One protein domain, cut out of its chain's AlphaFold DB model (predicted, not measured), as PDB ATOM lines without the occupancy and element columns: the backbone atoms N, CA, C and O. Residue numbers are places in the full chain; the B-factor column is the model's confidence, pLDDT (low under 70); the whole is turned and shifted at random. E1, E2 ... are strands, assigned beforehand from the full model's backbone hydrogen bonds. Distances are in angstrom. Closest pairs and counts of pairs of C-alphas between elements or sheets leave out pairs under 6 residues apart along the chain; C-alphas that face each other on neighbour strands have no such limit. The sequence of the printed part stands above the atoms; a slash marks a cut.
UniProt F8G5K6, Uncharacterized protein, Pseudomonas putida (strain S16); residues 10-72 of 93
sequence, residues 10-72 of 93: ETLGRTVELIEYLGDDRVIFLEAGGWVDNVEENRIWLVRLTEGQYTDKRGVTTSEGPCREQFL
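AT A GLANCE: This is residues 10 to 72 of the 93 residues of an uncharacterized protein of Pseudomonas putida (strain S16) (UniProt F8G5K6). With little regular structure, the domain is a strongly twisted three-stranded sheet, E1, E4, E5 in order, with a small hairpin, E2 and E3, at one end and a loop, residues 50 to 63, at the other. The 63 printed residues have no named helix and five strands, E1 to E5 along the chain, all antiparallel, holding 25 residues: all strand. The whole is compact, radius of gyration of the C-alphas 11.4 A, spans 29 by 23 by 18 A.

HOW THE PARTS SIT: E1, residues 16 to 23, bends by 65 degrees at residue 19. E2, residues 27 to 29, and E3, residues 35 to 37, form a hairpin, N 36 and O 28 within hydrogen-bond range at 2.9 A. E4, residues 44 to 49, neighbours E1, N 17 to O 48 2.9 A, and forms a hairpin with E5, residues 64 to 68, N 67 to O 45 2.8 A.

IN THESE COORDINATES: E1 spans 18.0 A from C-alpha 16 at (272.348, 233.950, 236.271); E4 spans 15.4 A; E5 spans 13.1 A, ending at C-alpha 68 at (275.169, 225.407, 227.835).

THE WHOLE: The printed part has no cut. The E4 to E5 link is long. No printed residue is under 70 in pLDDT.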
ATOM      1  N   GLU A  10     285.980 231.898 236.017       94.56
ATOM      2  CA  GLU A  10     285.559 232.873 237.028       94.56
ATOM      3  C   GLU A  10     284.035 232.939 237.234       94.56
ATOM      4  O   GLU A  10     283.579 233.445 238.254       94.56
ATOM      5  N   THR A  11     283.226 232.440 236.289       95.50
ATOM      6  CA  THR A  11     281.762 232.449 236.407       95.50
ATOM      7  C   THR A  11     281.202 231.271 237.195       95.50
ATOM      8  O   THR A  11     280.005 231.259 237.472       95.50
ATOM      9  N   LEU A  12     282.027 230.287 237.556       96.75
ATOM     10  CA  LEU A  12     281.583 229.129 238.330       96.75
ATOM     11  C   LEU A  12     281.013 229.557 239.689       96.75
ATOM     12  O   LEU A  12     281.584 230.386 240.392       96.75
ATOM     13  N   GLY A  13     279.864 228.987 240.050       96.50
ATOM     14  CA  GLY A  13     279.133 229.307 241.276       96.50
ATOM     15  C   GLY A  13     278.329 230.608 241.218       96.50
ATOM     16  O   GLY A  13     277.575 230.881 242.147       96.50
ATOM     17  N   ARG A  14     278.434 231.405 240.144       96.50
ATOM     18  CA  ARG A  14     277.659 232.646 240.017       96.50
ATOM     19  C   ARG A  14     276.222 232.376 239.572       96.50
ATOM     20  O   ARG A  14     275.933 231.427 238.832       96.50
ATOM     21  N   THR A  15     275.308 233.217 240.041       96.69
ATOM     22  CA  THR A  15     273.891 233.167 239.668       96.69
ATOM     23  C   THR A  15     273.661 233.900 238.353       96.69
ATOM     24  O   THR A  15     274.331 234.890 238.053       96.69
ATOM     25  N   VAL A  16     272.731 233.376 237.556       96.56
ATOM     26  CA  VAL A  16     272.348 233.950 236.271       96.56
ATOM     27  C   VAL A  16     270.842 233.925 236.089       96.56
ATOM     28  O   VAL A  16     270.176 233.048 236.638       96.56
ATOM     29  N   GLU A  17     270.360 234.835 235.257       95.94
ATOM     30  CA  GLU A  17     269.034 234.806 234.650       95.94
ATOM     31  C   GLU A  17     269.127 234.195 233.244       95.94
ATOM     32  O   GLU A  17     270.089 234.455 232.512       95.94
ATOM     33  N   LEU A  18     268.134 233.384 232.869       95.44
ATOM     34  CA  LEU A  18     267.939 232.932 231.489       95.44
ATOM     35  C   LEU A  18     267.268 234.061 230.701       95.44
ATOM     36  O   LEU A  18     266.177 234.492 231.067       95.44
ATOM     37  N   ILE A  19     267.913 234.535 229.636       95.38
ATOM     38  CA  ILE A  19     267.407 235.648 228.823       95.38
ATOM     39  C   ILE A  19     266.719 235.128 227.560       95.38
ATOM     40  O   ILE A  19     265.582 235.494 227.279       95.38
ATOM     41  N   GLU A  20     267.401 234.265 226.809       95.50
ATOM     42  CA  GLU A  20     266.936 233.795 225.502       95.50
ATOM     43  C   GLU A  20     267.448 232.382 225.212       95.50
ATOM     44  O   GLU A  20     268.596 232.051 225.523       95.50
ATOM     45  N   TYR A  21     266.606 231.555 224.590       96.06
ATOM     46  CA  TYR A  21     267.043 230.292 224.006       96.06
ATOM     47  C   TYR A  21     267.678 230.557 222.641       96.06
ATOM     48  O   TYR A  21     266.983 230.926 221.699       96.06
ATOM     49  N   LEU A  22     268.991 230.354 222.535       95.88
ATOM     50  CA  LEU A  22     269.738 230.635 221.307       95.88
ATOM     51  C   LEU A  22     269.710 229.468 220.310       95.88
ATOM     52  O   LEU A  22     270.025 229.668 219.140       95.88
ATOM     53  N   GLY A  23     269.362 228.260 220.762       96.25
ATOM     54  CA  GLY A  23     269.291 227.063 219.924       96.25
ATOM     55  C   GLY A  23     270.203 225.927 220.377       96.25
ATOM     56  O   GLY A  23     270.939 226.026 221.361       96.25
ATOM     57  N   ASP A  24     270.135 224.835 219.628       97.44
ATOM     58  CA  ASP A  24     270.895 223.596 219.808       97.44
ATOM     59  C   ASP A  24     271.687 223.196 218.552       97.44
ATOM     60  O   ASP A  24     272.386 222.187 218.553       97.44
ATOM     61  N   ASP A  25     271.666 224.033 217.510       97.00
ATOM     62  CA  ASP A  25     272.433 223.824 216.286       97.00
ATOM     63  C   ASP A  25     273.943 223.768 216.543       97.00
ATOM     64  O   ASP A  25     274.477 224.413 217.450       97.00
ATOM     65  N   ARG A  26     274.659 223.059 215.661       95.44
ATOM     66  CA  ARG A  26     276.127 222.956 215.653       95.44
ATOM     67  C   ARG A  26     276.826 224.320 215.634       95.44
ATOM     68  O   ARG A  26     277.895 224.478 216.225       95.44
ATOM     69  N   VAL A  27     276.250 225.289 214.926       95.56
ATOM     70  CA  VAL A  27     276.744 226.667 214.846       95.56
ATOM     71  C   VAL A  27     275.574 227.608 215.064       95.56
ATOM     72  O   VAL A  27     274.623 227.597 214.291       95.56
ATOM     73  N   ILE A  28     275.682 228.451 216.087       95.31
ATOM     74  CA  ILE A  28     274.651 229.429 216.437       95.31
ATOM     75  C   ILE A  28     275.199 230.826 216.179       95.31
ATOM     76  O   ILE A  28     276.246 231.191 216.723       95.31
ATOM     77  N   PHE A  29     274.506 231.603 215.351       92.88
ATOM     78  CA  PHE A  29     274.861 232.987 215.050       92.88
ATOM     79  C   PHE A  29     274.237 233.925 216.079       92.88
ATOM     80  O   PHE A  29     273.050 233.832 216.369       92.88
ATOM     81  N   LEU A  30     275.045 234.829 216.627       89.31
ATOM     82  CA  LEU A  30     274.594 235.786 217.636       89.31
ATOM     83  C   LEU A  30     274.178 237.099 216.966       89.31
ATOM     84  O   LEU A  30     274.870 237.566 216.058       89.31
ATOM     85  N   GLU A  31     273.114 237.741 217.458       85.00
ATOM     86  CA  GLU A  31     272.645 239.032 216.926       85.00
ATOM     87  C   GLU A  31     273.715 240.130 216.994       85.00
ATOM     88  O   GLU A  31     273.873 240.919 216.065       85.00
ATOM     89  N   ALA A  32     274.521 240.139 218.061       78.88
ATOM     90  CA  ALA A  32     275.639 241.070 218.242       78.88
ATOM     91  C   ALA A  32     276.830 240.811 217.289       78.88
ATOM     92  O   ALA A  32     277.867 241.471 217.387       78.88
ATOM     93  N   GLY A  33     276.702 239.839 216.385       83.06
ATOM     94  CA  GLY A  33     277.774 239.339 215.541       83.06
ATOM     95  C   GLY A  33     278.618 238.266 216.232       83.06
ATOM     96  O   GLY A  33     278.780 238.222 217.454       83.06
ATOM     97  N   GLY A  34     279.194 237.385 215.415       87.75
ATOM     98  CA  GLY A  34     279.948 236.219 215.874       87.75
ATOM     99  C   GLY A  34     279.099 234.951 215.958       87.75
ATOM    100  O   GLY A  34     277.935 234.928 215.558       87.75
ATOM    101  N   TRP A  35     279.720 233.874 216.435       92.06
ATOM    102  CA  TRP A  35     279.090 232.561 216.508       92.06
ATOM    103  C   TRP A  35     279.573 231.748 217.711       92.06
ATOM    104  O   TRP A  35     280.685 231.938 218.220       92.06
ATOM    105  N   VAL A  36     278.731 230.812 218.137       91.25
ATOM    106  CA  VAL A  36     279.067 229.755 219.094       91.25
ATOM    107  C   VAL A  36     279.300 228.465 218.317       91.25
ATOM    108  O   VAL A  36     278.432 228.034 217.564       91.25
ATOM    109  N   ASP A  37     280.472 227.853 218.501       93.06
ATOM    110  CA  ASP A  37     280.734 226.486 218.039       93.06
ATOM    111  C   ASP A  37     280.209 225.508 219.093       93.06
ATOM    112  O   ASP A  37     280.801 225.311 220.162       93.06
ATOM    113  N   ASN A  38     279.038 224.953 218.813       94.62
ATOM    114  CA  ASN A  38     278.318 224.041 219.679       94.62
ATOM    115  C   ASN A  38     278.515 222.613 219.174       94.62
ATOM    116  O   ASN A  38     277.594 221.948 218.712       94.62
ATOM    117  N   VAL A  39     279.766 222.151 219.251       91.50
ATOM    118  CA  VAL A  39     280.211 220.860 218.708       91.50
ATOM    119  C   VAL A  39     279.309 219.690 219.101       91.50
ATOM    120  O   VAL A  39     279.067 218.788 218.307       91.50
ATOM    121  N   GLU A  40     278.827 219.710 220.330       92.62
ATOM    122  CA  GLU A  40     278.044 218.629 220.921       92.62
ATOM    123  C   GLU A  40     276.530 218.878 220.836       92.62
ATOM    124  O   GLU A  40     275.782 218.166 221.493       92.62
ATOM    125  N   GLU A  41     276.088 219.892 220.079       95.25
ATOM    126  CA  GLU A  41     274.666 220.193 219.835       95.25
ATOM    127  C   GLU A  41     273.871 220.333 221.149       95.25
ATOM    128  O   GLU A  41     272.752 219.855 221.318       95.25
ATOM    129  N   ASN A  42     274.493 220.981 222.142       96.81
ATOM    130  CA  ASN A  42     273.846 221.268 223.417       96.81
ATOM    131  C   ASN A  42     272.832 222.392 223.248       96.81
ATOM    132  O   ASN A  42     273.079 223.343 222.517       96.81
ATOM    133  N   ARG A  43     271.784 222.389 224.064       97.56
ATOM    134  CA  ARG A  43     270.946 223.577 224.252       97.56
ATOM    135  C   ARG A  43     271.776 224.735 224.793       97.56
ATOM    136  O   ARG A  43     272.378 224.616 225.867       97.56
ATOM    137  N   ILE A  44     271.805 225.843 224.063       97.25
ATOM    138  CA  ILE A  44     272.512 227.062 224.441       97.25
ATOM    139  C   ILE A  44     271.502 228.139 224.818       97.25
ATOM    140  O   ILE A  44     270.568 228.442 224.078       97.25
ATOM    141  N   TRP A  45     271.746 228.759 225.964       97.12
ATOM    142  CA  TRP A  45     270.995 229.901 226.456       97.12
ATOM    143  C   TRP A  45     271.883 231.132 226.490       97.12
ATOM    144  O   TRP A  45     273.047 231.052 226.891       97.12
ATOM    145  N   LEU A  46     271.333 232.284 226.125       95.75
ATOM    146  CA  LEU A  46     271.888 233.559 226.541       95.75
ATOM    147  C   LEU A  46     271.564 233.743 228.021       95.75
ATOM    148  O   LEU A  46     270.398 233.692 228.420       95.75
ATOM    149  N   VAL A  47     272.596 233.953 228.831       96.62
ATOM    150  CA  VAL A  47     272.444 234.177 230.268       96.62
ATOM    151  C   VAL A  47     273.054 235.506 230.676       96.62
ATOM    152  O   VAL A  47     274.035 235.951 230.077       96.62
ATOM    153  N   ARG A  48     272.501 236.113 231.726       96.81
ATOM    154  CA  ARG A  48     273.030 237.328 232.357       96.81
ATOM    155  C   ARG A  48     273.404 237.038 233.803       96.81
ATOM    156  O   ARG A  48     272.583 236.506 234.541       96.81
ATOM    157  N   LEU A  49     274.615 237.396 234.226       97.19
ATOM    158  CA  LEU A  49     275.002 237.382 235.638       97.19
ATOM    159  C   LEU A  49     274.112 238.341 236.432       97.19
ATOM    160  O   LEU A  49     273.978 239.506 236.059       97.19
ATOM    161  N   THR A  50     273.553 237.874 237.548       96.50
ATOM    162  CA  THR A  50     272.750 238.735 238.435       96.50
ATOM    163  C   THR A  50     273.601 239.799 239.121       96.50
ATOM    164  O   THR A  50     273.104 240.869 239.456       96.50
ATOM    165  N   GLU A  51     274.889 239.516 239.326       95.50
ATOM    166  CA  GLU A  51     275.843 240.437 239.933       95.50
ATOM    167  C   GLU A  51     277.210 240.362 239.245       95.50
ATOM    168  O   GLU A  51     277.748 239.282 238.979       95.50
ATOM    169  N   GLY A  52     277.803 241.536 239.023       95.38
ATOM    170  CA  GLY A  52     279.153 241.677 238.495       95.38
ATOM    171  C   GLY A  52     279.278 241.430 236.991       95.38
ATOM    172  O   GLY A  52     278.311 241.414 236.234       95.38
ATOM    173  N   GLN A  53     280.528 241.294 236.562       96.81
ATOM    174  CA  GLN A  53     280.926 241.073 235.176       96.81
ATOM    175  C   GLN A  53     282.030 240.015 235.138       96.81
ATOM    176  O   GLN A  53     282.629 239.681 236.165       96.81
ATOM    177  N   TYR A  54     282.295 239.500 233.947       94.69
ATOM    178  CA  TYR A  54     283.401 238.600 233.660       94.69
ATOM    179  C   TYR A  54     284.108 239.042 232.382       94.69
ATOM    180  O   TYR A  54     283.547 239.805 231.591       94.69
ATOM    181  N   THR A  55     285.335 238.576 232.170       93.31
ATOM    182  CA  THR A  55     286.048 238.827 230.914       93.31
ATOM    183  C   THR A  55     285.950 237.597 230.024       93.31
ATOM    184  O   THR A  55     286.371 236.504 230.402       93.31
ATOM    185  N   ASP A  56     285.352 237.747 228.841       87.88
ATOM    186  CA  ASP A  56     285.197 236.635 227.908       87.88
ATOM    187  C   ASP A  56     286.530 236.255 227.229       87.88
ATOM    188  O   ASP A  56     287.557 236.925 227.358       87.88
ATOM    189  N   LYS A  57     286.520 235.171 226.443       83.38
ATOM    190  CA  LYS A  57     287.712 234.702 225.709       83.38
ATOM    191  C   LYS A  57     288.255 235.702 224.674       83.38
ATOM    192  O   LYS A  57     289.352 235.498 224.164       83.38
ATOM    193  N   ARG A  58     287.480 236.731 224.315       85.06
ATOM    194  CA  ARG A  58     287.876 237.816 223.405       85.06
ATOM    195  C   ARG A  58     288.494 238.994 224.170       85.06
ATOM    196  O   ARG A  58     288.902 239.961 223.536       85.06
ATOM    197  N   GLY A  59     288.576 238.923 225.502       89.50
ATOM    198  CA  GLY A  59     289.055 240.013 226.351       89.50
ATOM    199  C   GLY A  59     287.999 241.090 226.607       89.50
ATOM    200  O   GLY A  59     288.346 242.181 227.052       89.50
ATOM    201  N   VAL A  60     286.724 240.814 226.314       89.62
ATOM    202  CA  VAL A  60     285.631 241.775 226.494       89.62
ATOM    203  C   VAL A  60     284.997 241.562 227.862       89.62
ATOM    204  O   VAL A  60     284.543 240.463 228.180       89.62
ATOM    205  N   THR A  61     284.942 242.623 228.667       95.44
ATOM    206  CA  THR A  61     284.223 242.612 229.945       95.44
ATOM    207  C   THR A  61     282.723 242.766 229.708       95.44
ATOM    208  O   THR A  61     282.279 243.745 229.112       95.44
ATOM    209  N   THR A  62     281.941 241.797 230.177       94.12
ATOM    210  CA  THR A  62     280.487 241.723 229.985       94.12
ATOM    211  C   THR A  62     279.824 241.010 231.166       94.12
ATOM    212  O   THR A  62     280.478 240.289 231.916       94.12
ATOM    213  N   SER A  63     278.525 241.217 231.367       95.88
ATOM    214  CA  SER A  63     277.700 240.423 232.292       95.88
ATOM    215  C   SER A  63     276.908 239.325 231.580       95.88
ATOM    216  O   SER A  63     276.302 238.489 232.245       95.88
ATOM    217  N   GLU A  64     276.919 239.302 230.247       94.62
ATOM    218  CA  GLU A  64     276.106 238.407 229.424       94.62
ATOM    219  C   GLU A  64     276.955 237.519 228.528       94.62
ATOM    220  O   GLU A  64     277.978 237.952 227.989       94.62
ATOM    221  N   GLY A  65     276.476 236.300 228.303       93.81
ATOM    222  CA  GLY A  65     277.054 235.423 227.301       93.81
ATOM    223  C   GLY A  65     276.312 234.102 227.131       93.81
ATOM    224  O   GLY A  65     275.427 233.768 227.919       93.81
ATOM    225  N   PRO A  66     276.668 233.336 226.090       94.94
ATOM    226  CA  PRO A  66     276.092 232.025 225.850       94.94
ATOM    227  C   PRO A  66     276.579 231.015 226.897       94.94
ATOM    228  O   PRO A  66     277.775 230.918 227.186       94.94
ATOM    229  N   CYS A  67     275.661 230.213 227.425       95.75
ATOM    230  CA  CYS A  67     275.930 229.129 228.360       95.75
ATOM    231  C   CYS A  67     275.184 227.862 227.932       95.75
ATOM    232  O   CYS A  67     274.052 227.922 227.456       95.75
ATOM    233  N   ARG A  68     275.817 226.697 228.100       96.25
ATOM    234  CA  ARG A  68     275.169 225.407 227.835       96.25
ATOM    235  C   ARG A  68     274.190 225.099 228.961       96.25
ATOM    236  O   ARG A  68     274.568 225.212 230.122       96.25
ATOM    237  N   GLU A  69     272.994 224.621 228.635       96.38
ATOM    238  CA  GLU A  69     271.980 224.238 229.630       96.38
ATOM    239  C   GLU A  69     272.530 223.223 230.645       96.38
ATOM    240  O   GLU A  69     272.332 223.382 231.843       96.38
ATOM    241  N   GLN A  70     273.332 222.249 230.196       95.94
ATOM    242  CA  GLN A  70     273.976 221.255 231.072       95.94
ATOM    243  C   GLN A  70     274.959 221.846 232.101       95.94
ATOM    244  O   GLN A  70     275.365 221.166 233.041       95.94
ATOM    245  N   PHE A  71     275.389 223.094 231.914       97.06
ATOM    246  CA  PHE A  71     276.241 223.821 232.855       97.06
ATOM    247  C   PHE A  71     275.447 224.708 233.807       97.06
ATOM    248  O   PHE A  71     276.045 225.397 234.636       97.06
ATOM    249  N   LEU A  72     274.123 224.694 233.711       96.38
ATOM    250  CA  LEU A  72     273.239 225.424 234.593       96.38
ATOM    251  C   LEU A  72     272.616 224.471 235.608       96.38
ATOM    252  O   LEU A  72     272.181 223.365 235.302       96.38
TER     253      LEU A  72